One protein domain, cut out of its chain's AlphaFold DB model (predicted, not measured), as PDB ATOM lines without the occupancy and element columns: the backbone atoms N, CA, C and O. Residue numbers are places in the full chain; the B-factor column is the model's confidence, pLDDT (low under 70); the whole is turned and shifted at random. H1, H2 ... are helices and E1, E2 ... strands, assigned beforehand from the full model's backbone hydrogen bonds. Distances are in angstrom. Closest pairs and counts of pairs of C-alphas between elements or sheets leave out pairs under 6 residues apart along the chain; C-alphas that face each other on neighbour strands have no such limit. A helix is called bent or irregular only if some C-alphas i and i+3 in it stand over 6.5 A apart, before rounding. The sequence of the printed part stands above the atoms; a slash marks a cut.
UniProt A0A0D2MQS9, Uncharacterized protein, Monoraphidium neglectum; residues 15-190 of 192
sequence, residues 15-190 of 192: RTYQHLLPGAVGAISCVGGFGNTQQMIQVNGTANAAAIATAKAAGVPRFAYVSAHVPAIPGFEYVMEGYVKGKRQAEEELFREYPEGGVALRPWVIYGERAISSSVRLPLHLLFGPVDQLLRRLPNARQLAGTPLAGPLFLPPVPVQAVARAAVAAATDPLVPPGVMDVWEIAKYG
ATOM      1  N   ARG A  15       1.280  -5.457 -44.264       97.31
ATOM      2  CA  ARG A  15       0.695  -4.180 -44.708       97.31
ATOM      3  C   ARG A  15       1.700  -3.255 -45.404       97.31
ATOM      4  O   ARG A  15       1.297  -2.451 -46.236       97.31
ATOM      5  N   THR A  16       2.990  -3.390 -45.094       97.69
ATOM      6  CA  THR A  16       4.062  -2.584 -45.690       97.69
ATOM      7  C   THR A  16       4.394  -2.967 -47.136       97.69
ATOM      8  O   THR A  16       4.943  -2.134 -47.846       97.69
ATOM      9  N   TYR A  17       4.043  -4.176 -47.603       96.75
ATOM     10  CA  TYR A  17       4.408  -4.656 -48.949       96.75
ATOM     11  C   TYR A  17       3.313  -5.444 -49.689       96.75
ATOM     12  O   TYR A  17       3.416  -5.624 -50.897       96.75
ATOM     13  N   GLN A  18       2.247  -5.895 -49.022       97.31
ATOM     14  CA  GLN A  18       1.222  -6.774 -49.611       97.31
ATOM     15  C   GLN A  18       0.548  -6.200 -50.868       97.31
ATOM     16  O   GLN A  18       0.121  -6.952 -51.735       97.31
ATOM     17  N   HIS A  19       0.467  -4.871 -50.981       96.81
ATOM     18  CA  HIS A  19      -0.135  -4.176 -52.121       96.81
ATOM     19  C   HIS A  19       0.683  -4.309 -53.417       96.81
ATOM     20  O   HIS A  19       0.164  -4.012 -54.486       96.81
ATOM     21  N   LEU A  20       1.935  -4.768 -53.322       96.12
ATOM     22  CA  LEU A  20       2.857  -4.946 -54.447       96.12
ATOM     23  C   LEU A  20       2.802  -6.354 -55.057       96.12
ATOM     24  O   LEU A  20       3.385  -6.599 -56.107       96.12
ATOM     25  N   LEU A  21       2.159  -7.299 -54.370       97.12
ATOM     26  CA  LEU A  21       2.134  -8.711 -54.749       97.12
ATOM     27  C   LEU A  21       1.101  -9.075 -55.834       97.12
ATOM     28  O   LEU A  21       1.379 -10.013 -56.587       97.12
ATOM     29  N   PRO A  22      -0.067  -8.405 -55.956       97.62
ATOM     30  CA  PRO A  22      -1.036  -8.738 -56.994       97.62
ATOM     31  C   PRO A  22      -0.428  -8.696 -58.400       97.62
ATOM     32  O   PRO A  22       0.195  -7.715 -58.797       97.62
ATOM     33  N   GLY A  23      -0.629  -9.773 -59.164       96.75
ATOM     34  CA  GLY A  23      -0.107  -9.917 -60.528       96.75
ATOM     35  C   GLY A  23       1.319 -10.471 -60.624       96.75
ATOM     36  O   GLY A  23       1.775 -10.757 -61.732       96.75
ATOM     37  N   ALA A  24       2.018 -10.681 -59.504       97.31
ATOM     38  CA  ALA A  24       3.318 -11.344 -59.526       97.31
ATOM     39  C   ALA A  24       3.180 -12.819 -59.944       97.31
ATOM     40  O   ALA A  24       2.345 -13.562 -59.428       97.31
ATOM     41  N   VAL A  25       4.047 -13.261 -60.859       96.94
ATOM     42  CA  VAL A  25       4.077 -14.650 -61.358       96.94
ATOM     43  C   VAL A  25       4.752 -15.628 -60.391       96.94
ATOM     44  O   VAL A  25       4.621 -16.837 -60.545       96.94
ATOM     45  N   GLY A  26       5.460 -15.108 -59.391       98.00
ATOM     46  CA  GLY A  26       6.155 -15.879 -58.370       98.00
ATOM     47  C   GLY A  26       6.796 -14.966 -57.331       98.00
ATOM     48  O   GLY A  26       7.050 -13.790 -57.600       98.00
ATOM     49  N   ALA A  27       7.072 -15.508 -56.149       98.31
ATOM     50  CA  ALA A  27       7.790 -14.817 -55.083       98.31
ATOM     51  C   ALA A  27       9.015 -15.624 -54.642       98.31
ATOM     52  O   ALA A  27       9.008 -16.854 -54.666       98.31
ATOM     53  N   ILE A  28      10.074 -14.923 -54.235       98.69
ATOM     54  CA  ILE A  28      11.304 -15.529 -53.722       98.69
ATOM     55  C   ILE A  28      11.619 -14.884 -52.378       98.69
ATOM     56  O   ILE A  28      11.798 -13.667 -52.316       98.69
ATOM     57  N   SER A  29      11.740 -15.680 -51.315       98.25
ATOM     58  CA  SER A  29      12.290 -15.188 -50.052       98.25
ATOM     59  C   SER A  29      13.731 -15.640 -49.851       98.25
ATOM     60  O   SER A  29      14.031 -16.832 -49.740       98.25
ATOM     61  N   CYS A  30      14.608 -14.644 -49.731       96.81
ATOM     62  CA  CYS A  30      15.999 -14.786 -49.303       96.81
ATOM     63  C   CYS A  30      16.211 -14.260 -47.870       96.81
ATOM     64  O   CYS A  30      17.350 -14.023 -47.465       96.81
ATOM     65  N   VAL A  31      15.131 -14.020 -47.112       96.25
ATOM     66  CA  VAL A  31      15.211 -13.468 -45.754       96.25
ATOM     67  C   VAL A  31      15.795 -14.513 -44.807       96.25
ATOM     68  O   VAL A  31      15.266 -15.613 -44.633       96.25
ATOM     69  N   GLY A  32      16.896 -14.146 -44.163       93.56
ATOM     70  CA  GLY A  32      17.549 -14.960 -43.154       93.56
ATOM     71  C   GLY A  32      18.530 -14.129 -42.346       93.56
ATOM     72  O   GLY A  32      18.997 -13.079 -42.787       93.56
ATOM     73  N   GLY A  33      18.833 -14.598 -41.144       89.88
ATOM     74  CA  GLY A  33      19.698 -13.873 -40.227       89.88
ATOM     75  C   GLY A  33      20.189 -14.740 -39.080       89.88
ATOM     76  O   GLY A  33      19.611 -15.781 -38.767       89.88
ATOM     77  N   PHE A  34      21.263 -14.279 -38.451       87.88
ATOM     78  CA  PHE A  34      21.849 -14.881 -37.259       87.88
ATOM     79  C   PHE A  34      21.676 -13.938 -36.068       87.88
ATOM     80  O   PHE A  34      21.526 -12.730 -36.243       87.88
ATOM     81  N   GLY A  35      21.697 -14.490 -34.861       90.38
ATOM     82  CA  GLY A  35      21.493 -13.746 -33.624       90.38
ATOM     83  C   GLY A  35      21.291 -14.703 -32.460       90.38
ATOM     84  O   GLY A  35      21.709 -15.858 -32.521       90.38
ATOM     85  N   ASN A  36      20.616 -14.246 -31.411       92.12
ATOM     86  CA  ASN A  36      20.152 -15.151 -30.365       92.12
ATOM     87  C   ASN A  36      19.022 -16.067 -30.877       92.12
ATOM     88  O   ASN A  36      18.441 -15.836 -31.940       92.12
ATOM     89  N   THR A  37      18.683 -17.102 -30.108       93.06
ATOM     90  CA  THR A  37      17.668 -18.097 -30.488       93.06
ATOM     91  C   THR A  37      16.337 -17.468 -30.906       93.06
ATOM     92  O   THR A  37      15.804 -17.836 -31.951       93.06
ATOM     93  N   GLN A  38      15.818 -16.493 -30.153       96.25
ATOM     94  CA  GLN A  38      14.551 -15.835 -30.491       96.25
ATOM     95  C   GLN A  38      14.647 -15.013 -31.778       96.25
ATOM     96  O   GLN A  38      13.762 -15.110 -32.624       96.25
ATOM     97  N   GLN A  39      15.728 -14.253 -31.956       95.12
ATOM     98  CA  GLN A  39      15.968 -13.490 -33.181       95.12
ATOM     99  C   GLN A  39      16.035 -14.415 -34.396       95.12
ATOM    100  O   GLN A  39      15.427 -14.124 -35.422       95.12
ATOM    101  N   MET A  40      16.728 -15.552 -34.274       95.12
ATOM    102  CA  MET A  40      16.834 -16.530 -35.355       95.12
ATOM    103  C   MET A  40      15.490 -17.182 -35.686       95.12
ATOM    104  O   MET A  40      15.181 -17.314 -36.869       95.12
ATOM    105  N   ILE A  41      14.671 -17.529 -34.688       97.62
ATOM    106  CA  ILE A  41      13.309 -18.040 -34.917       97.62
ATOM    107  C   ILE A  41      12.460 -16.980 -35.624       97.62
ATOM    108  O   ILE A  41      11.797 -17.276 -36.616       97.62
ATOM    109  N   GLN A  42      12.525 -15.731 -35.164       97.81
ATOM    110  CA  GLN A  42      11.739 -14.641 -35.728       97.81
ATOM    111  C   GLN A  42      12.115 -14.359 -37.190       97.81
ATOM    112  O   GLN A  42      11.235 -14.307 -38.046       97.81
ATOM    113  N   VAL A  43      13.406 -14.193 -37.499       97.25
ATOM    114  CA  VAL A  43      13.854 -13.815 -38.851       97.25
ATOM    115  C   VAL A  43      13.823 -14.986 -39.833       97.25
ATOM    116  O   VAL A  43      13.456 -14.798 -40.988       97.25
ATOM    117  N   ASN A  44      14.189 -16.200 -39.405       97.38
ATOM    118  CA  ASN A  44      14.237 -17.352 -40.307       97.38
ATOM    119  C   ASN A  44      12.879 -18.056 -40.415       97.38
ATOM    120  O   ASN A  44      12.593 -18.580 -41.487       97.38
ATOM    121  N   GLY A  45      12.052 -18.020 -39.365       98.19
ATOM    122  CA  GLY A  45      10.721 -18.634 -39.310       98.19
ATOM    123  C   GLY A  45       9.598 -17.624 -39.479       98.19
ATOM    124  O   GLY A  45       9.049 -17.505 -40.570       98.19
ATOM    125  N   THR A  46       9.266 -16.874 -38.424       98.44
ATOM    126  CA  THR A  46       8.066 -16.011 -38.376       98.44
ATOM    127  C   THR A  46       7.966 -15.038 -39.552       98.44
ATOM    128  O   THR A  46       6.910 -14.932 -40.169       98.44
ATOM    129  N   ALA A  47       9.056 -14.353 -39.898       98.44
ATOM    130  CA  ALA A  47       9.089 -13.406 -41.010       98.44
ATOM    131  C   ALA A  47       8.846 -14.085 -42.368       98.44
ATOM    132  O   ALA A  47       8.113 -13.561 -43.204       98.44
ATOM    133  N   ASN A  48       9.435 -15.264 -42.580       98.62
ATOM    134  CA  ASN A  48       9.251 -16.020 -43.815       98.62
ATOM    135  C   ASN A  48       7.849 -16.621 -43.904       98.62
ATOM    136  O   ASN A  48       7.229 -16.520 -44.956       98.62
ATOM    137  N   ALA A  49       7.323 -17.170 -42.808       98.69
ATOM    138  CA  ALA A  49       5.963 -17.690 -42.761       98.69
ATOM    139  C   ALA A  49       4.931 -16.594 -43.082       98.69
ATOM    140  O   ALA A  49       4.053 -16.788 -43.919       98.69
ATOM    141  N   ALA A  50       5.100 -15.398 -42.506       98.56
ATOM    142  CA  ALA A  50       4.262 -14.246 -42.827       98.56
ATOM    143  C   ALA A  50       4.357 -13.855 -44.312       98.56
ATOM    144  O   ALA A  50       3.329 -13.615 -44.945       98.56
ATOM    145  N   ALA A  51       5.563 -13.829 -44.891       98.50
ATOM    146  CA  ALA A  51       5.759 -13.522 -46.308       98.50
ATOM    147  C   ALA A  51       5.120 -14.559 -47.244       98.50
ATOM    148  O   ALA A  51       4.493 -14.177 -48.231       98.50
ATOM    149  N   ILE A  52       5.230 -15.846 -46.910       98.81
ATOM    150  CA  ILE A  52       4.609 -16.957 -47.641       98.81
ATOM    151  C   ILE A  52       3.086 -16.808 -47.630       98.81
ATOM    152  O   ILE A  52       2.474 -16.723 -48.696       98.81
ATOM    153  N   ALA A  53       2.479 -16.702 -46.446       98.56
ATOM    154  CA  ALA A  53       1.031 -16.562 -46.309       98.56
ATOM    155  C   ALA A  53       0.509 -15.299 -47.015       98.56
ATOM    156  O   ALA A  53      -0.528 -15.323 -47.675       98.56
ATOM    157  N   THR A  54       1.257 -14.193 -46.939       98.62
ATOM    158  CA  THR A  54       0.887 -12.931 -47.597       98.62
ATOM    159  C   THR A  54       0.932 -13.052 -49.118       98.62
ATOM    160  O   THR A  54      -0.002 -12.618 -49.794       98.62
ATOM    161  N   ALA A  55       1.981 -13.663 -49.674       98.56
ATOM    162  CA  ALA A  55       2.069 -13.926 -51.109       98.56
ATOM    163  C   ALA A  55       0.940 -14.846 -51.580       98.56
ATOM    164  O   ALA A  55       0.324 -14.577 -52.616       98.56
ATOM    165  N   LYS A  56       0.599 -15.868 -50.787       98.44
ATOM    166  CA  LYS A  56      -0.503 -16.775 -51.110       98.44
ATOM    167  C   LYS A  56      -1.839 -16.042 -51.132       98.44
ATOM    168  O   LYS A  56      -2.585 -16.165 -52.102       98.44
ATOM    169  N   ALA A  57      -2.112 -15.239 -50.105       98.25
ATOM    170  CA  ALA A  57      -3.328 -14.436 -50.002       98.25
ATOM    171  C   ALA A  57      -3.465 -13.409 -51.140       98.25
ATOM    172  O   ALA A  57      -4.579 -13.093 -51.551       98.25
ATOM    173  N   ALA A  58      -2.347 -12.913 -51.679       98.19
ATOM    174  CA  ALA A  58      -2.324 -12.013 -52.831       98.19
ATOM    175  C   ALA A  58      -2.472 -12.724 -54.192       98.19
ATOM    176  O   ALA A  58      -2.468 -12.061 -55.230       98.19
ATOM    177  N   GLY A  59      -2.601 -14.055 -54.208       98.06
ATOM    178  CA  GLY A  59      -2.783 -14.840 -55.430       98.06
ATOM    179  C   GLY A  59      -1.494 -15.135 -56.197       98.06
ATOM    180  O   GLY A  59      -1.567 -15.554 -57.351       98.06
ATOM    181  N   VAL A  60      -0.319 -14.946 -55.587       98.56
ATOM    182  CA  VAL A  60       0.955 -15.337 -56.209       98.56
ATOM    183  C   VAL A  60       0.971 -16.864 -56.339       98.56
ATOM    184  O   VAL A  60       0.800 -17.540 -55.321       98.56
ATOM    185  N   PRO A  61       1.170 -17.441 -57.539       97.88
ATOM    186  CA  PRO A  61       0.929 -18.867 -57.772       97.88
ATOM    187  C   PRO A  61       2.064 -19.773 -57.280       97.88
ATOM    188  O   PRO A  61       1.831 -20.945 -56.987       97.88
ATOM    189  N   ARG A  62       3.290 -19.248 -57.177       98.50
ATOM    190  CA  ARG A  62       4.492 -20.012 -56.823       98.50
ATOM    191  C   ARG A  62       5.366 -19.257 -55.833       98.50
ATOM    192  O   ARG A  62       5.448 -18.028 -55.879       98.50
ATOM    193  N   PHE A  63       6.051 -19.996 -54.967       98.81
ATOM    194  CA  PHE A  63       6.924 -19.415 -53.954       98.81
ATOM    195  C   PHE A  63       8.200 -20.239 -53.801       98.81
ATOM    196  O   PHE A  63       8.155 -21.434 -53.508       98.81
ATOM    197  N   ALA A  64       9.349 -19.590 -53.964       98.81
ATOM    198  CA  ALA A  64      10.650 -20.175 -53.683       98.81
ATOM    199  C   ALA A  64      11.196 -19.631 -52.359       98.81
ATOM    200  O   ALA A  64      11.263 -18.421 -52.136       98.81
ATOM    201  N   TYR A  65      11.628 -20.525 -51.480       98.75
ATOM    202  CA  TYR A  65      12.237 -20.166 -50.207       98.75
ATOM    203  C   TYR A  65      13.685 -20.645 -50.153       98.75
ATOM    204  O   TYR A  65      13.954 -21.837 -50.299       98.75
ATOM    205  N   VAL A  66      14.626 -19.730 -49.905       98.31
ATOM    206  CA  VAL A  66      16.023 -20.094 -49.644       98.31
ATOM    207  C   VAL A  66      16.152 -20.549 -48.188       98.31
ATOM    208  O   VAL A  66      16.381 -19.761 -47.262       98.31
ATOM    209  N   SER A  67      15.983 -21.851 -47.988       97.81
ATOM    210  CA  SER A  67      16.213 -22.546 -46.726       97.81
ATOM    211  C   SER A  67      17.699 -22.913 -46.573       97.81
ATOM    212  O   SER A  67      18.579 -22.206 -47.067       97.81
ATOM    213  N   ALA A  68      18.007 -23.981 -45.840       93.38
ATOM    214  CA  ALA A  68      19.351 -24.507 -45.696       93.38
ATOM    215  C   ALA A  68      19.354 -26.019 -45.489       93.38
ATOM    216  O   ALA A  68      18.463 -26.595 -44.863       93.38
ATOM    217  N   HIS A  69      20.406 -26.656 -45.986       91.44
ATOM    218  CA  HIS A  69      20.735 -28.015 -45.614       91.44
ATOM    219  C   HIS A  69      21.268 -28.028 -44.177       91.44
ATOM    220  O   HIS A  69      22.198 -27.291 -43.848       91.44
ATOM    221  N   VAL A  70      20.685 -28.874 -43.328       86.00
ATOM    222  CA  VAL A  70      21.160 -29.094 -41.959       86.00
ATOM    223  C   VAL A  70      22.036 -30.347 -41.969       86.00
ATOM    224  O   VAL A  70      21.513 -31.438 -42.196       86.00
ATOM    225  N   PRO A  71      23.357 -30.215 -41.776       77.69
ATOM    226  CA  PRO A  71      24.276 -31.336 -41.835       77.69
ATOM    227  C   PRO A  71      24.137 -32.201 -40.576       77.69
ATOM    228  O   PRO A  71      23.890 -31.696 -39.478       77.69
ATOM    229  N   ALA A  72      24.397 -33.500 -40.704       76.25
ATOM    230  CA  ALA A  72      24.431 -34.435 -39.578       76.25
ATOM    231  C   ALA A  72      25.742 -34.319 -38.765       76.25
ATOM    232  O   ALA A  72      26.475 -35.292 -38.588       76.25
ATOM    233  N   ILE A  73      26.068 -33.109 -38.301       75.19
ATOM    234  CA  ILE A  73      27.223 -32.834 -37.435       75.19
ATOM    235  C   ILE A  73      26.750 -32.868 -35.975       75.19
ATOM    236  O   ILE A  73      25.853 -32.095 -35.619       75.19
ATOM    237  N   PRO A  74      27.342 -33.710 -35.104       74.56
ATOM    238  CA  PRO A  74      26.998 -33.731 -33.686       74.56
ATOM    239  C   PRO A  74      27.089 -32.335 -33.053       74.56
ATOM    240  O   PRO A  74      28.104 -31.654 -33.172       74.56
ATOM    241  N   GLY A  75      26.011 -31.899 -32.399       76.94
ATOM    242  CA  GLY A  75      25.933 -30.592 -31.738       76.94
ATOM    243  C   GLY A  75      25.600 -29.400 -32.647       76.94
ATOM    244  O   GLY A  75      25.307 -28.328 -32.122       76.94
ATOM    245  N   PHE A  76      25.559 -29.558 -33.977       77.44
ATOM    246  CA  PHE A  76      25.227 -28.448 -34.884       77.44
ATOM    247  C   PHE A  76      23.821 -27.900 -34.637       77.44
ATOM    248  O   PHE A  76      23.654 -26.692 -34.483       77.44
ATOM    249  N   GLU A  77      22.817 -28.774 -34.536       78.81
ATOM    250  CA  GLU A  77      21.443 -28.344 -34.247       78.81
ATOM    251  C   GLU A  77      21.303 -27.698 -32.867       78.81
ATOM    252  O   GLU A  77      20.451 -26.838 -32.701       78.81
ATOM    253  N   TYR A  78      22.143 -28.058 -31.893       78.56
ATOM    254  CA  TYR A  78      22.124 -27.432 -30.570       78.56
ATOM    255  C   TYR A  78      22.653 -25.993 -30.627       78.56
ATOM    256  O   TYR A  78      22.036 -25.077 -30.092       78.56
ATOM    257  N   VAL A  79      23.765 -25.772 -31.337       79.19
ATOM    258  CA  VAL A  79      24.353 -24.431 -31.514       79.19
ATOM    259  C   VAL A  79      23.475 -23.547 -32.406       79.19
ATOM    260  O   VAL A  79      23.345 -22.349 -32.166       79.19
ATOM    261  N   MET A  80      22.848 -24.137 -33.424       86.69
ATOM    262  CA  MET A  80      22.048 -23.436 -34.431       86.69
ATOM    263  C   MET A  80      20.543 -23.650 -34.243       86.69
ATOM    264  O   MET A  80      19.782 -23.534 -35.203       86.69
ATOM    265  N   GLU A  81      20.090 -23.945 -33.023       90.38
ATOM    266  CA  GLU A  81      18.718 -24.394 -32.757       90.38
ATOM    267  C   GLU A  81      17.673 -23.409 -33.290       90.38
ATOM    268  O   GLU A  81      16.775 -23.795 -34.038       90.38
ATOM    269  N   GLY A  82      17.813 -22.120 -32.963       91.50
ATOM    270  CA  GLY A  82      16.871 -21.097 -33.420       91.50
ATOM    271  C   GLY A  82      16.858 -20.928 -34.941       91.50
ATOM    272  O   GLY A  82      15.807 -20.674 -35.525       91.50
ATOM    273  N   TYR A  83      18.007 -21.118 -35.595       90.75
ATOM    274  CA  TYR A  83      18.119 -21.077 -37.052       90.75
ATOM    275  C   TYR A  83      17.419 -22.279 -37.690       90.75
ATOM    276  O   TYR A  83      16.567 -22.099 -38.557       90.75
ATOM    277  N   VAL A  84      17.722 -23.494 -37.222       93.19
ATOM    278  CA  VAL A  84      17.137 -24.742 -37.733       93.19
ATOM    279  C   VAL A  84      15.626 -24.765 -37.510       93.19
ATOM    280  O   VAL A  84      14.880 -25.045 -38.448       93.19
ATOM    281  N   LYS A  85      15.160 -24.411 -36.306       95.81
ATOM    282  CA  LYS A  85      13.726 -24.311 -35.995       95.81
ATOM    283  C   LYS A  85      13.029 -23.275 -36.869       95.81
ATOM    284  O   LYS A  85      11.984 -23.577 -37.429       95.81
ATOM    285  N   GLY A  86      13.621 -22.089 -37.034       97.44
ATOM    286  CA  GLY A  86      13.063 -21.050 -37.898       97.44
ATOM    287  C   GLY A  86      12.954 -21.501 -39.359       97.44
ATOM    288  O   GLY A  86      11.887 -21.391 -39.953       97.44
ATOM    289  N   LYS A  87      14.023 -22.078 -39.928       97.12
ATOM    290  CA  LYS A  87      14.002 -22.617 -41.299       97.12
ATOM    291  C   LYS A  87      12.915 -23.685 -41.475       97.12
ATOM    292  O   LYS A  87      12.143 -23.595 -42.423       97.12
ATOM    293  N   ARG A  88      12.810 -24.646 -40.546       96.88
ATOM    294  CA  ARG A  88      11.774 -25.699 -40.575       96.88
ATOM    295  C   ARG A  88      10.359 -25.123 -40.486       96.88
ATOM    296  O   ARG A  88       9.517 -25.493 -41.291       96.88
ATOM    297  N   GLN A  89      10.127 -24.158 -39.595       98.12
ATOM    298  CA  GLN A  89       8.835 -23.472 -39.479       98.12
ATOM    299  C   GLN A  89       8.412 -22.806 -40.799       98.12
ATOM    300  O   GLN A  89       7.254 -22.885 -41.196       98.12
ATOM    301  N   ALA A  90       9.342 -22.138 -41.485       98.56
ATOM    302  CA  ALA A  90       9.055 -21.511 -42.772       98.56
ATOM    303  C   ALA A  90       8.782 -22.540 -43.881       98.56
ATOM    304  O   ALA A  90       7.928 -22.306 -44.731       98.56
ATOM    305  N   GLU A  91       9.475 -23.680 -43.875       98.62
ATOM    306  CA  GLU A  91       9.205 -24.776 -44.814       98.62
ATOM    307  C   GLU A  91       7.839 -25.430 -44.578       98.62
ATOM    308  O   GLU A  91       7.126 -25.712 -45.536       98.62
ATOM    309  N   GLU A  92       7.449 -25.638 -43.319       98.50
ATOM    310  CA  GLU A  92       6.122 -26.152 -42.961       98.50
ATOM    311  C   GLU A  92       5.012 -25.227 -43.477       98.50
ATOM    312  O   GLU A  92       4.062 -25.692 -44.108       98.50
ATOM    313  N   GLU A  93       5.163 -23.914 -43.275       98.69
ATOM    314  CA  GLU A  93       4.241 -22.917 -43.823       98.69
ATOM    315  C   GLU A  93       4.224 -22.953 -45.358       98.69
ATOM    316  O   GLU A  93       3.156 -22.969 -45.966       98.69
ATOM    317  N   LEU A  94       5.398 -23.019 -45.997       98.81
ATOM    318  CA  LEU A  94       5.520 -23.073 -47.453       98.81
ATOM    319  C   LEU A  94       4.727 -24.235 -48.042       98.81
ATOM    320  O   LEU A  94       3.948 -24.034 -48.969       98.81
ATOM    321  N   PHE A  95       4.916 -25.441 -47.513       98.50
ATOM    322  CA  PHE A  95       4.254 -26.627 -48.051       98.50
ATOM    323  C   PHE A  95       2.765 -26.678 -47.714       98.50
ATOM    324  O   PHE A  95       2.001 -27.290 -48.459       98.50
ATOM    325  N   ARG A  96       2.334 -25.997 -46.646       98.44
ATOM    326  CA  ARG A  96       0.913 -25.824 -46.338       98.44
ATOM    327  C   ARG A  96       0.227 -24.863 -47.311       98.44
ATOM    328  O   ARG A  96      -0.833 -25.189 -47.834       98.44
ATOM    329  N   GLU A  97       0.817 -23.696 -47.553       98.56
ATOM    330  CA  GLU A  97       0.219 -22.645 -48.390       98.56
ATOM    331  C   GLU A  97       0.391 -22.921 -49.900       98.56
ATOM    332  O   GLU A  97      -0.449 -22.543 -50.728       98.56
ATOM    333  N   TYR A  98       1.470 -23.613 -50.276       98.44
ATOM    334  CA  TYR A  98       1.852 -23.899 -51.661       98.44
ATOM    335  C   TYR A  98       2.114 -25.395 -51.929       98.44
ATOM    336  O   TYR A  98       3.206 -25.752 -52.382       98.44
ATOM    337  N   PRO A  99       1.120 -26.284 -51.752       97.69
ATOM    338  CA  PRO A  99       1.297 -27.716 -52.010       97.69
ATOM    339  C   PRO A  99       1.683 -28.030 -53.469       97.69
ATOM    340  O   PRO A  99       2.377 -29.008 -53.721       97.69
ATOM    341  N   GLU A 100       1.277 -27.185 -54.424       96.00
ATOM    342  CA  GLU A 100       1.515 -27.384 -55.866       96.00
ATOM    343  C   GLU A 100       2.597 -26.462 -56.461       96.00
ATOM    344  O   GLU A 100       2.993 -26.628 -57.613       96.00
ATOM    345  N   GLY A 101       3.088 -25.478 -55.699       95.94
ATOM    346  CA  GLY A 101       3.957 -24.414 -56.233       95.94
ATOM    347  C   GLY A 101       5.048 -23.920 -55.285       95.94
ATOM    348  O   GLY A 101       5.679 -22.903 -55.571       95.94
ATOM    349  N   GLY A 102       5.236 -24.587 -54.145       98.44
ATOM    350  CA  GLY A 102       6.174 -24.193 -53.100       98.44
ATOM    351  C   GLY A 102       7.461 -24.995 -53.192       98.44
ATOM    352  O   GLY A 102       7.421 -26.223 -53.149       98.44
ATOM    353  N   VAL A 103       8.604 -24.315 -53.291       98.81
ATOM    354  CA  VAL A 103       9.919 -24.967 -53.380       98.81
ATOM    355  C   VAL A 103      10.861 -24.429 -52.306       98.81
ATOM    356  O   VAL A 103      11.192 -23.242 -52.292       98.81
ATOM    357  N   ALA A 104      11.333 -25.305 -51.421       98.69
ATOM    358  CA  ALA A 104      12.368 -24.987 -50.443       98.69
ATOM    359  C   ALA A 104      13.743 -25.384 -50.990       98.69
ATOM    360  O   ALA A 104      14.065 -26.567 -51.100       98.69
ATOM    361  N   LEU A 105      14.578 -24.399 -51.308       98.62
ATOM    362  CA  LEU A 105      15.962 -24.625 -51.704       98.62
ATOM    363  C   LEU A 105      16.796 -24.855 -50.446       98.62
ATOM    364  O   LEU A 105      16.852 -23.982 -49.581       98.62
ATOM    365  N   ARG A 106      17.479 -25.996 -50.346       97.38
ATOM    366  CA  ARG A 106      18.344 -26.338 -49.207       97.38
ATOM    367  C   ARG A 106      19.820 -26.394 -49.621       97.38
ATOM    368  O   ARG A 106      20.378 -27.484 -49.722       97.38
ATOM    369  N   PRO A 107      20.480 -25.243 -49.848       94.19
ATOM    370  CA  PRO A 107      21.922 -25.200 -50.058       94.19
ATOM    371  C   PRO A 107      22.680 -25.524 -48.761       94.19
ATOM    372  O   PRO A 107      22.181 -25.266 -47.666       94.19
ATOM    373  N   TRP A 108      23.898 -26.058 -48.882       86.62
ATOM    374  CA  TRP A 108      24.801 -26.283 -47.749       86.62
ATOM    375  C   TRP A 108      25.677 -25.052 -47.495       86.62
ATOM    376  O   TRP A 108      25.363 -24.220 -46.648       86.62
ATOM    377  N   VAL A 109      26.738 -24.890 -48.282       84.94
ATOM    378  CA  VAL A 109      27.594 -23.700 -48.282       84.94
ATOM    379  C   VAL A 109      27.356 -22.951 -49.581       84.94
ATOM    380  O   VAL A 109      27.484 -23.532 -50.655       84.94
ATOM    381  N   ILE A 110      27.024 -21.663 -49.491       87.88
ATOM    382  CA  ILE A 110      26.904 -20.783 -50.657       87.88
ATOM    383  C   ILE A 110      28.193 -19.973 -50.783       87.88
ATOM    384  O   ILE A 110      28.604 -19.321 -49.820       87.88
ATOM    385  N   TYR A 111      28.812 -19.975 -51.962       82.19
ATOM    386  CA  TYR A 111      30.013 -19.184 -52.236       82.19
ATOM    387  C   TYR A 111      29.814 -18.203 -53.395       82.19
ATOM    388  O   TYR A 111      28.962 -18.375 -54.261       82.19
ATOM    389  N   GLY A 112      30.608 -17.138 -53.404       75.94
ATOM    390  CA  GLY A 112      30.538 -16.064 -54.388       75.94
ATOM    391  C   GLY A 112      31.309 -14.844 -53.896       75.94
ATOM    392  O   GLY A 112      31.989 -14.904 -52.868       75.94
ATOM    393  N   GLU A 113      31.218 -13.730 -54.614       67.44
ATOM    394  CA  GLU A 113      31.710 -12.453 -54.101       67.44
ATOM    395  C   GLU A 113      30.719 -11.906 -53.076       67.44
ATOM    396  O   GLU A 113      29.630 -11.450 -53.420       67.44
ATOM    397  N   ARG A 114      31.084 -11.966 -51.794       56.59
ATOM    398  CA  ARG A 114      30.312 -11.327 -50.729       56.59
ATOM    399  C   ARG A 114      30.919  -9.961 -50.436       56.59
ATOM    400  O   ARG A 114      32.031  -9.893 -49.916       56.59
ATOM    401  N   ALA A 115      30.194  -8.883 -50.730       50.22
ATOM    402  CA  ALA A 115      30.474  -7.580 -50.133       50.22
ATOM    403  C   ALA A 115      29.978  -7.621 -48.679       50.22
ATOM    404  O   ALA A 115      28.775  -7.653 -48.429       50.22
ATOM    405  N   ILE A 116      30.898  -7.736 -47.721       46.91
ATOM    406  CA  ILE A 116      30.569  -7.821 -46.284       46.91
ATOM    407  C   ILE A 116      30.508  -6.413 -45.667       46.91
ATOM    408  O   ILE A 116      29.825  -6.195 -44.672       46.91
ATOM    409  N   SER A 117      31.156  -5.443 -46.318       37.94
ATOM    410  CA  SER A 117      31.019  -3.998 -46.118       37.94
ATOM    411  C   SER A 117      31.461  -3.263 -47.398       37.94
ATOM    412  O   SER A 117      31.900  -3.905 -48.357       37.94
ATOM    413  N   SER A 118      31.402  -1.927 -47.420       45.81
ATOM    414  CA  SER A 118      31.905  -1.077 -48.517       45.81
ATOM    415  C   SER A 118      33.398  -1.264 -48.847       45.81
ATOM    416  O   SER A 118      33.860  -0.742 -49.858       45.81
ATOM    417  N   SER A 119      34.153  -2.010 -48.034       34.22
ATOM    418  CA  SER A 119      35.612  -2.123 -48.144       34.22
ATOM    419  C   SER A 119      36.177  -3.544 -48.013       34.22
ATOM    420  O   SER A 119      37.378  -3.719 -48.204       34.22
ATOM    421  N   VAL A 120      35.359  -4.579 -47.767       38.78
ATOM    422  CA  VAL A 120      35.849  -5.971 -47.690       38.78
ATOM    423  C   VAL A 120      34.991  -6.904 -48.544       38.78
ATOM    424  O   VAL A 120      33.842  -7.212 -48.214       38.78
ATOM    425  N   ARG A 121      35.587  -7.389 -49.639       50.44
ATOM    426  CA  ARG A 121      35.091  -8.536 -50.405       50.44
ATOM    427  C   ARG A 121      35.840  -9.775 -49.929       50.44
ATOM    428  O   ARG A 121      37.047  -9.842 -50.125       50.44
ATOM    429  N   LEU A 122      35.155 -10.736 -49.307       50.94
ATOM    430  CA  LEU A 122      35.741 -12.063 -49.080       50.94
ATOM    431  C   LEU A 122      35.449 -12.925 -50.315       50.94
ATOM    432  O   LEU A 122      34.289 -13.297 -50.524       50.94
ATOM    433  N   PRO A 123      36.457 -13.242 -51.146       57.66
ATOM    434  CA  PRO A 123      36.283 -14.100 -52.306       57.66
ATOM    435  C   PRO A 123      36.237 -15.566 -51.858       57.66
ATOM    436  O   PRO A 123      37.147 -16.348 -52.122       57.66
ATOM    437  N   LEU A 124      35.157 -15.964 -51.175       58.47
ATOM    438  CA  LEU A 124      34.945 -17.356 -50.753       58.47
ATOM    439  C   LEU A 124      34.959 -18.329 -51.947       58.47
ATOM    440  O   LEU A 124      35.227 -19.516 -51.779       58.47
ATOM    441  N   HIS A 125      34.746 -17.818 -53.162       58.53
ATOM    442  CA  HIS A 125      34.910 -18.564 -54.405       58.53
ATOM    443  C   HIS A 125      36.324 -19.131 -54.617       58.53
ATOM    444  O   HIS A 125      36.439 -20.208 -55.193       58.53
ATOM    445  N   LEU A 126      37.384 -18.473 -54.128       60.38
ATOM    446  CA  LEU A 126      38.761 -18.968 -54.279       60.38
ATOM    447  C   LEU A 126      39.017 -20.230 -53.452       60.38
ATOM    448  O   LEU A 126      39.808 -21.077 -53.854       60.38
ATOM    449  N   LEU A 127      38.340 -20.363 -52.311       61.25
ATOM    450  CA  LEU A 127      38.461 -21.533 -51.445       61.25
ATOM    451  C   LEU A 127      37.502 -22.647 -51.874       61.25
ATOM    452  O   LEU A 127      37.906 -23.800 -51.990       61.25
ATOM    453  N   PHE A 128      36.237 -22.311 -52.126       67.69
ATOM    454  CA  PHE A 128      35.190 -23.319 -52.309       67.69
ATOM    455  C   PHE A 128      34.917 -23.701 -53.767       67.69
ATOM    456  O   PHE A 128      34.422 -24.798 -54.000       67.69
ATOM    457  N   GLY A 129      35.278 -22.868 -54.749       68.69
ATOM    458  CA  GLY A 129      35.115 -23.192 -56.172       68.69
ATOM    459  C   GLY A 129      35.914 -24.428 -56.616       68.69
ATOM    460  O   GLY A 129      35.332 -25.334 -57.213       68.69
ATOM    461  N   PRO A 130      37.219 -24.533 -56.289       71.25
ATOM    462  CA  PRO A 130      38.003 -25.736 -56.588       71.25
ATOM    463  C   PRO A 130      37.467 -26.994 -55.886       71.25
ATOM    464  O   PRO A 130      37.458 -28.074 -56.476       71.25
ATOM    465  N   VAL A 131      36.982 -26.851 -54.646       73.19
ATOM    466  CA  VAL A 131      36.381 -27.951 -53.873       73.19
ATOM    467  C   VAL A 131      35.076 -28.431 -54.516       73.19
ATOM    468  O   VAL A 131      34.903 -29.635 -54.671       73.19
ATOM    469  N   ASP A 132      34.196 -27.519 -54.952       71.12
ATOM    470  CA  ASP A 132      32.965 -27.845 -55.693       71.12
ATOM    471  C   ASP A 132      33.273 -28.688 -56.940       71.12
ATOM    472  O   ASP A 132      32.759 -29.795 -57.102       71.12
ATOM    473  N   GLN A 133      34.194 -28.214 -57.787       76.69
ATOM    474  CA  GLN A 133      34.575 -28.918 -59.016       76.69
ATOM    475  C   GLN A 133      35.155 -30.309 -58.744       76.69
ATOM    476  O   GLN A 133      34.867 -31.250 -59.487       76.69
ATOM    477  N   LEU A 134      35.967 -30.455 -57.692       77.56
ATOM    478  CA  LEU A 134      36.514 -31.747 -57.294       77.56
ATOM    479  C   LEU A 134      35.408 -32.692 -56.811       77.56
ATOM    480  O   LEU A 134      35.331 -33.824 -57.286       77.56
ATOM    481  N   LEU A 135      34.531 -32.231 -55.914       77.25
ATOM    482  CA  LEU A 135      33.445 -33.041 -55.361       77.25
ATOM    483  C   LEU A 135      32.452 -33.495 -56.440       77.25
ATOM    484  O   LEU A 135      32.040 -34.651 -56.421       77.25
ATOM    485  N   ARG A 136      32.122 -32.647 -57.426       73.25
ATOM    486  CA  ARG A 136      31.267 -33.038 -58.568       73.25
ATOM    487  C   ARG A 136      31.879 -34.138 -59.435       73.25
ATOM    488  O   ARG A 136      31.146 -34.918 -60.036       73.25
ATOM    489  N   ARG A 137      33.212 -34.205 -59.515       79.25
ATOM    490  CA  ARG A 137      33.939 -35.234 -60.282       79.25
ATOM    491  C   ARG A 137      34.095 -36.552 -59.525       79.25
ATOM    492  O   ARG A 137      34.474 -37.544 -60.140       79.25
ATOM    493  N   LEU A 138      33.820 -36.580 -58.220       79.25
ATOM    494  CA  LEU A 138      33.850 -37.800 -57.421       79.25
ATOM    495  C   LEU A 138      32.520 -38.559 -57.587       79.25
ATOM    496  O   LEU A 138      31.497 -38.124 -57.054       79.25
ATOM    497  N   PRO A 139      32.500 -39.717 -58.277       71.31
ATOM    498  CA  PRO A 139      31.258 -40.414 -58.631       71.31
ATOM    499  C   PRO A 139      30.470 -40.914 -57.409       71.31
ATOM    500  O   PRO A 139      29.266 -41.146 -57.485       71.31
ATOM    501  N   ASN A 140      31.135 -41.060 -56.265       81.06
ATOM    502  CA  ASN A 140      30.572 -41.519 -55.002       81.06
ATOM    503  C   ASN A 140      30.336 -40.390 -53.983       81.06
ATOM    504  O   ASN A 140      29.925 -40.692 -52.865       81.06
ATOM    505  N   ALA A 141      30.529 -39.109 -54.327       76.56
ATOM    506  CA  ALA A 141      30.365 -37.998 -53.378       76.56
ATOM    507  C   ALA A 141      28.981 -37.993 -52.705       76.56
ATOM    508  O   ALA A 141      28.880 -37.841 -51.491       76.56
ATOM    509  N   ARG A 142      27.912 -38.271 -53.465       79.50
ATOM    510  CA  ARG A 142      26.546 -38.371 -52.922       79.50
ATOM    511  C   ARG A 142      26.376 -39.510 -51.917       79.50
ATOM    512  O   ARG A 142      25.657 -39.349 -50.938       79.50
ATOM    513  N   GLN A 143      27.034 -40.647 -52.142       80.19
ATOM    514  CA  GLN A 143      27.012 -41.777 -51.208       80.19
ATOM    515  C   GLN A 143      27.837 -41.458 -49.956       80.19
ATOM    516  O   GLN A 143      27.396 -41.706 -48.836       80.19
ATOM    517  N   LEU A 144      29.007 -40.844 -50.143       79.31
ATOM    518  CA  LEU A 144      29.894 -40.436 -49.058       79.31
ATOM    519  C   LEU A 144      29.285 -39.328 -48.192       79.31
ATOM    520  O   LEU A 144      29.548 -39.299 -46.993       79.31
ATOM    521  N   ALA A 145      28.407 -38.486 -48.744       78.25
ATOM    522  CA  ALA A 145      27.676 -37.467 -47.991       78.25
ATOM    523  C   ALA A 145      26.758 -38.043 -46.894       78.25
ATOM    524  O   ALA A 145      26.423 -37.336 -45.948       78.25
ATOM    525  N   GLY A 146      26.395 -39.329 -46.981       75.38
ATOM    526  CA  GLY A 146      25.653 -40.047 -45.941       75.38
ATOM    527  C   GLY A 146      26.517 -40.600 -44.799       75.38
ATOM    528  O   GLY A 146      25.975 -41.179 -43.861       75.38
ATOM    529  N   THR A 147      27.847 -40.463 -44.859       75.00
ATOM    530  CA  THR A 147      28.741 -41.009 -43.825       75.00
ATOM    531  C   THR A 147      28.672 -40.186 -42.530       75.00
ATOM    532  O   THR A 147      28.740 -38.955 -42.577       75.00
ATOM    533  N   PRO A 148      28.563 -40.819 -41.347       72.19
ATOM    534  CA  PRO A 148      28.625 -40.099 -40.081       72.19
ATOM    535  C   PRO A 148      29.942 -39.327 -39.945       72.19
ATOM    536  O   PRO A 148      30.999 -39.846 -40.298       72.19
ATOM    537  N   LEU A 149      29.881 -38.108 -39.401       69.44
ATOM    538  CA  LEU A 149      31.016 -37.199 -39.147       69.44
ATOM    539  C   LEU A 149      31.720 -36.650 -40.404       69.44
ATOM    540  O   LEU A 149      31.993 -35.454 -40.459       69.44
ATOM    541  N   ALA A 150      31.995 -37.486 -41.407       73.25
ATOM    542  CA  ALA A 150      32.699 -37.105 -42.632       73.25
ATOM    543  C   ALA A 150      31.763 -36.670 -43.772       73.25
ATOM    544  O   ALA A 150      32.191 -35.938 -44.661       73.25
ATOM    545  N   GLY A 151      30.483 -37.051 -43.736       74.50
ATOM    546  CA  GLY A 151      29.486 -36.749 -44.768       74.50
ATOM    547  C   GLY A 151      29.404 -35.280 -45.195       74.50
ATOM    548  O   GLY A 151      29.416 -35.006 -46.396       74.50
ATOM    549  N   PRO A 152      29.426 -34.310 -44.264       76.94
ATOM    550  CA  PRO A 152      29.403 -32.889 -44.610       76.94
ATOM    551  C   PRO A 152      30.568 -32.419 -45.497       76.94
ATOM    552  O   PRO A 152      30.419 -31.414 -46.189       76.94
ATOM    553  N   LEU A 153      31.703 -33.134 -45.515       73.69
ATOM    554  CA  LEU A 153      32.843 -32.832 -46.395       73.69
ATOM    555  C   LEU A 153      32.561 -33.158 -47.865       73.69
ATOM    556  O   LEU A 153      33.237 -32.636 -48.746       73.69
ATOM    557  N   PHE A 154      31.576 -34.018 -48.126       81.06
ATOM    558  CA  PHE A 154      31.204 -34.456 -49.468       81.06
ATOM    559  C   PHE A 154      29.952 -33.750 -49.996       81.06
ATOM    560  O   PHE A 154      29.538 -34.011 -51.125       81.06
ATOM    561  N   LEU A 155      29.350 -32.853 -49.207       81.44
ATOM    562  CA  LEU A 155      28.274 -31.986 -49.677       81.44
ATOM    563  C   LEU A 155      28.860 -30.883 -50.567       81.44
ATOM    564  O   LEU A 155      29.768 -30.171 -50.126       81.44
ATOM    565  N   PRO A 156      28.345 -30.691 -51.792       80.81
ATOM    566  CA  PRO A 156      28.889 -29.698 -52.696       80.81
ATOM    567  C   PRO A 156      28.581 -28.294 -52.154       80.81
ATOM    568  O   PRO A 156      27.414 -27.979 -51.884       80.81
ATOM    569  N   PRO A 157      29.589 -27.421 -51.984       84.94
ATOM    570  CA  PRO A 157      29.315 -25.999 -51.882       84.94
ATOM    571  C   PRO A 157      28.738 -25.534 -53.228       84.94
ATOM    572  O   PRO A 157      29.155 -26.006 -54.280       84.94
ATOM    573  N   VAL A 158      27.775 -24.617 -53.218       88.06
ATOM    574  CA  VAL A 158      27.085 -24.148 -54.429       88.06
ATOM    575  C   VAL A 158      27.387 -22.670 -54.697       88.06
ATOM    576  O   VAL A 158      27.387 -21.865 -53.759       88.06
ATOM    577  N   PRO A 159      27.636 -22.265 -55.955       90.00
ATOM    578  CA  PRO A 159      27.837 -20.859 -56.270       90.00
ATOM    579  C   PRO A 159      26.519 -20.091 -56.117       90.00
ATOM    580  O   PRO A 159      25.444 -20.598 -56.446       90.00
ATOM    581  N   VAL A 160      26.585 -18.838 -55.664       90.81
ATOM    582  CA  VAL A 160      25.406 -17.977 -55.461       90.81
ATOM    583  C   VAL A 160      24.579 -17.822 -56.740       90.81
ATOM    584  O   VAL A 160      23.356 -17.745 -56.681       90.81
ATOM    585  N   GLN A 161      25.222 -17.861 -57.907       92.88
ATOM    586  CA  GLN A 161      24.550 -17.823 -59.203       92.88
ATOM    587  C   GLN A 161      23.702 -19.077 -59.457       92.88
ATOM    588  O   GLN A 161      22.630 -18.955 -60.043       92.88
ATOM    589  N   ALA A 162      24.135 -20.260 -59.003       94.69
ATOM    590  CA  ALA A 162      23.329 -21.478 -59.101       94.69
ATOM    591  C   ALA A 162      22.094 -21.386 -58.200       94.69
ATOM    592  O   ALA A 162      20.992 -21.653 -58.663       94.69
ATOM    593  N   VAL A 163      22.261 -20.921 -56.955       96.12
ATOM    594  CA  VAL A 163      21.136 -20.693 -56.030       96.12
ATOM    595  C   VAL A 163      20.152 -19.677 -56.610       96.12
ATOM    596  O   VAL A 163      18.949 -19.905 -56.570       96.12
ATOM    597  N   ALA A 164      20.646 -18.583 -57.196       96.38
ATOM    598  CA  ALA A 164      19.804 -17.567 -57.818       96.38
ATOM    599  C   ALA A 164      19.023 -18.120 -59.021       96.38
ATOM    600  O   ALA A 164      17.814 -17.919 -59.104       96.38
ATOM    601  N   ARG A 165      19.684 -18.851 -59.931       97.44
ATOM    602  CA  ARG A 165      19.019 -19.485 -61.084       97.44
ATOM    603  C   ARG A 165      17.982 -20.515 -60.642       97.44
ATOM    604  O   ARG A 165      16.869 -20.495 -61.154       97.44
ATOM    605  N   ALA A 166      18.323 -21.346 -59.660       98.00
ATOM    606  CA  ALA A 166      17.410 -22.311 -59.063       98.00
ATOM    607  C   ALA A 166      16.192 -21.630 -58.418       98.00
ATOM    608  O   ALA A 166      15.067 -22.078 -58.613       98.00
ATOM    609  N   ALA A 167      16.395 -20.528 -57.688       98.44
ATOM    610  CA  ALA A 167      15.316 -19.794 -57.027       98.44
ATOM    611  C   ALA A 167      14.365 -19.138 -58.034       98.44
ATOM    612  O   ALA A 167      13.150 -19.189 -57.855       98.44
ATOM    613  N   VAL A 168      14.907 -18.565 -59.115       98.06
ATOM    614  CA  VAL A 168      14.101 -18.023 -60.217       98.06
ATOM    615  C   VAL A 168      13.311 -19.139 -60.892       98.06
ATOM    616  O   VAL A 168      12.094 -19.023 -60.983       98.06
ATOM    617  N   ALA A 169      13.960 -20.242 -61.283       98.12
ATOM    618  CA  ALA A 169      13.275 -21.371 -61.910       98.12
ATOM    619  C   ALA A 169      12.155 -21.916 -61.010       98.12
ATOM    620  O   ALA A 169      11.019 -22.058 -61.445       98.12
ATOM    621  N   ALA A 170      12.435 -22.117 -59.723       98.44
ATOM    622  CA  ALA A 170      11.446 -22.547 -58.745       98.44
ATOM    623  C   ALA A 170      10.227 -21.611 -58.661       98.44
ATOM    624  O   ALA A 170       9.090 -22.090 -58.591       98.44
ATOM    625  N   ALA A 171      10.447 -20.296 -58.700       98.19
ATOM    626  CA  ALA A 171       9.386 -19.302 -58.597       98.19
ATOM    627  C   ALA A 171       8.622 -19.063 -59.909       98.19
ATOM    628  O   ALA A 171       7.489 -18.602 -59.842       98.19
ATOM    629  N   THR A 172       9.192 -19.352 -61.082       97.38
ATOM    630  CA  THR A 172       8.583 -18.949 -62.367       97.38
ATOM    631  C   THR A 172       8.304 -20.086 -63.342       97.38
ATOM    632  O   THR A 172       7.469 -19.916 -64.224       97.38
ATOM    633  N   ASP A 173       8.991 -21.222 -63.229       97.06
ATOM    634  CA  ASP A 173       8.830 -22.357 -64.139       97.06
ATOM    635  C   ASP A 173       7.850 -23.389 -63.548       97.06
ATOM    636  O   ASP A 173       8.152 -24.008 -62.521       97.06
ATOM    637  N   PRO A 174       6.674 -23.610 -64.170       93.94
ATOM    638  CA  PRO A 174       5.711 -24.603 -63.706       93.94
ATOM    639  C   PRO A 174       6.225 -26.048 -63.791       93.94
ATOM    640  O   PRO A 174       5.648 -26.918 -63.143       93.94
ATOM    641  N   LEU A 175       7.292 -26.317 -64.554       96.19
ATOM    642  CA  LEU A 175       7.897 -27.647 -64.662       96.19
ATOM    643  C   LEU A 175       8.772 -28.010 -63.459       96.19
ATOM    644  O   LEU A 175       9.083 -29.186 -63.270       96.19
ATOM    645  N   VAL A 176       9.163 -27.036 -62.628       97.62
ATOM    646  CA  VAL A 176       9.864 -27.328 -61.374       97.62
ATOM    647  C   VAL A 176       8.844 -27.871 -60.362       97.62
ATOM    648  O   VAL A 176       7.906 -27.146 -60.008       97.62
ATOM    649  N   PRO A 177       8.994 -29.117 -59.873       97.19
ATOM    650  CA  PRO A 177       8.031 -29.705 -58.949       97.19
ATOM    651  C   PRO A 177       8.066 -29.008 -57.576       97.19
ATOM    652  O   PRO A 177       9.124 -28.517 -57.167       97.19
ATOM    653  N   PRO A 178       6.937 -28.968 -56.844       97.62
ATOM    654  CA  PRO A 178       6.924 -28.515 -55.458       97.62
ATOM    655  C   PRO A 178       7.722 -29.470 -54.558       97.62
ATOM    656  O   PRO A 178       7.859 -30.659 -54.850       97.62
ATOM    657  N   GLY A 179       8.219 -28.956 -53.434       97.94
ATOM    658  CA  GLY A 179       8.948 -29.732 -52.433       97.94
ATOM    659  C   GLY A 179      10.330 -29.173 -52.113       97.94
ATOM    660  O   GLY A 179      10.575 -27.968 -52.165       97.94
ATOM    661  N   VAL A 180      11.242 -30.057 -51.714       98.38
ATOM    662  CA  VAL A 180      12.621 -29.691 -51.378       98.38
ATOM    663  C   VAL A 180      13.492 -29.824 -52.618       98.38
ATOM    664  O   VAL A 180      13.522 -30.891 -53.217       98.38
ATOM    665  N   MET A 181      14.237 -28.767 -52.937       98.00
ATOM    666  CA  MET A 181      15.338 -28.807 -53.892       98.00
ATOM    667  C   MET A 181      16.653 -28.903 -53.116       98.00
ATOM    668  O   MET A 181      17.055 -27.953 -52.433       98.00
ATOM    669  N   ASP A 182      17.291 -30.068 -53.159       95.44
ATOM    670  CA  ASP A 182      18.484 -30.357 -52.365       95.44
ATOM    671  C   ASP A 182      19.774 -29.751 -52.957       95.44
ATOM    672  O   ASP A 182      19.789 -29.139 -54.027       95.44
ATOM    673  N   VAL A 183      20.890 -29.912 -52.238       90.94
ATOM    674  CA  VAL A 183      22.202 -29.382 -52.648       90.94
ATOM    675  C   VAL A 183      22.641 -29.855 -54.038       90.94
ATOM    676  O   VAL A 183      23.292 -29.103 -54.760       90.94
ATOM    677  N   TRP A 184      22.283 -31.078 -54.432       91.75
ATOM    678  CA  TRP A 184      22.679 -31.685 -55.701       91.75
ATOM    679  C   TRP A 184      21.809 -31.176 -56.843       91.75
ATOM    680  O   TRP A 184      22.298 -30.959 -57.949       91.75
ATOM    681  N   GLU A 185      20.522 -30.967 -56.585       94.62
ATOM    682  CA  GLU A 185      19.598 -30.373 -57.545       94.62
ATOM    683  C   GLU A 185      19.936 -28.907 -57.811       94.62
ATOM    684  O   GLU A 185      19.987 -28.501 -58.970       94.62
ATOM    685  N   ILE A 186      20.273 -28.143 -56.766       95.38
ATOM    686  CA  ILE A 186      20.757 -26.762 -56.901       95.38
ATOM    687  C   ILE A 186      22.061 -26.723 -57.711       95.38
ATOM    688  O   ILE A 186      22.223 -25.857 -58.571       95.38
ATOM    689  N   ALA A 187      22.987 -27.661 -57.481       90.38
ATOM    690  CA  ALA A 187      24.280 -27.694 -58.167       90.38
ATOM    691  C   ALA A 187      24.158 -27.789 -59.701       90.38
ATOM    692  O   ALA A 187      24.976 -27.182 -60.400       90.38
ATOM    693  N   LYS A 188      23.112 -28.455 -60.219       92.00
ATOM    694  CA  LYS A 188      22.818 -28.562 -61.665       92.00
ATOM    695  C   LYS A 188      22.550 -27.209 -62.318       92.00
ATOM    696  O   LYS A 188      22.852 -27.016 -63.486       92.00
ATOM    697  N   TYR A 189      22.040 -26.238 -61.558       92.06
ATOM    698  CA  TYR A 189      21.877 -24.870 -62.047       92.06
ATOM    699  C   TYR A 189      23.212 -24.127 -62.139       92.06
ATOM    700  O   TYR A 189      23.233 -22.997 -62.607       92.06
ATOM    701  N   GLY A 190      24.323 -24.698 -61.670       81.00
ATOM    702  CA  GLY A 190      25.669 -24.128 -61.748       81.00
ATOM    703  C   GLY A 190      26.388 -24.377 -63.071       81.00
ATOM    704  O   GLY A 190      27.247 -23.571 -63.421       81.00
TER     705      GLY A 190
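What this domain is: This is residues 15 to 190 of the 192 residues of an uncharacterized protein of Monoraphidium neglectum (UniProt A0A0D2MQS9). Three layers form the main body: a parallel sheet, E1 E2 E3 E6, with H1b and H3 covering one face and H7 the other. Away from this sheet, a second part holds the hairpin E4 E5 and the helices H4, H5 and H6. The printed part has 176 residues, with eight named helices and six named strands in the order E1 H1 E2 H2 H3 E3 E4 E5 H4 H5 H6 H7 E6 H8; the class is mixed. It is compact, with a radius of gyration of the C-alphas of 16.7 A and spans of 46 by 38 by 37 A.

Where its parts are: After residues 15 to 26, which hold no named element, find C-alpha 27 at (7.790, -14.817, -55.083), where E1 runs to residue 29. H1, residues 37 to 57, was assigned as one helix by its hydrogen bonds but is bent: C-alphas 44 and 47 are 6.5 A apart, between arms H1a, 37 to 44, and H1b, 47 to 57, 15.4 A long. Next come E2, 63 to 66; H2, 76 to 79; H3, 81 to 97, 24.3 A; E3, 102 to 105; E4, 113 to 117; and E5, 120 to 123. H4, 124 to 137, is 20.3 A long and only just irregular: C-alphas 127 and 130 are 6.7 A apart. H5, 141 to 144, H6, 151 to 154, H7, 160 to 172, 18.2 A, and E6, 179 to 181, lead to H8, 183 to 188, ending at C-alpha 188 (22.818, -28.562, -61.665).

How they stand to each other: In the sheet, look for N 64 and O 27 at 2.8 A, N 105 and O 65 at 2.8 A, and N 181 and O 104 at 2.9 A. E1, H1, E2 and E2, H2 H3, E3 are strand-helix-strand units, parallel neighbour strands joined through helices, with right-handed crossovers. H3 has a height over the sheet of 10.5 A; H7, on the opposite face, 8.3 A. H1b and H3 touch at Ala 49 and Ala 90, closest C-alphas 4.9 A. H7 touches H8 about perpendicular, 86 degrees, closest C-alphas Ala 166 and Ile 186, 6.0 A. The antiparallel hairpin E4 and E5 has N 116 and O 120 at 3.0 A. H5 and H6 touch, closest C-alphas Ala 141 and Phe 154, 5.3 A. Every O i to N i+4 pair is within hydrogen-bond range in H1a, H1b, H3, H7 and H8, and 8 of 10 in H4; H2, H5 and H6 are too short for one.

The domain as a whole: The C-alphas farthest apart, Arg 15 and Pro 139, are 49.4 A apart. The printed part has no cut and no long link. Mean pLDDT of the printed part is 87.6; residues 113 to 129 and 149 are under 70.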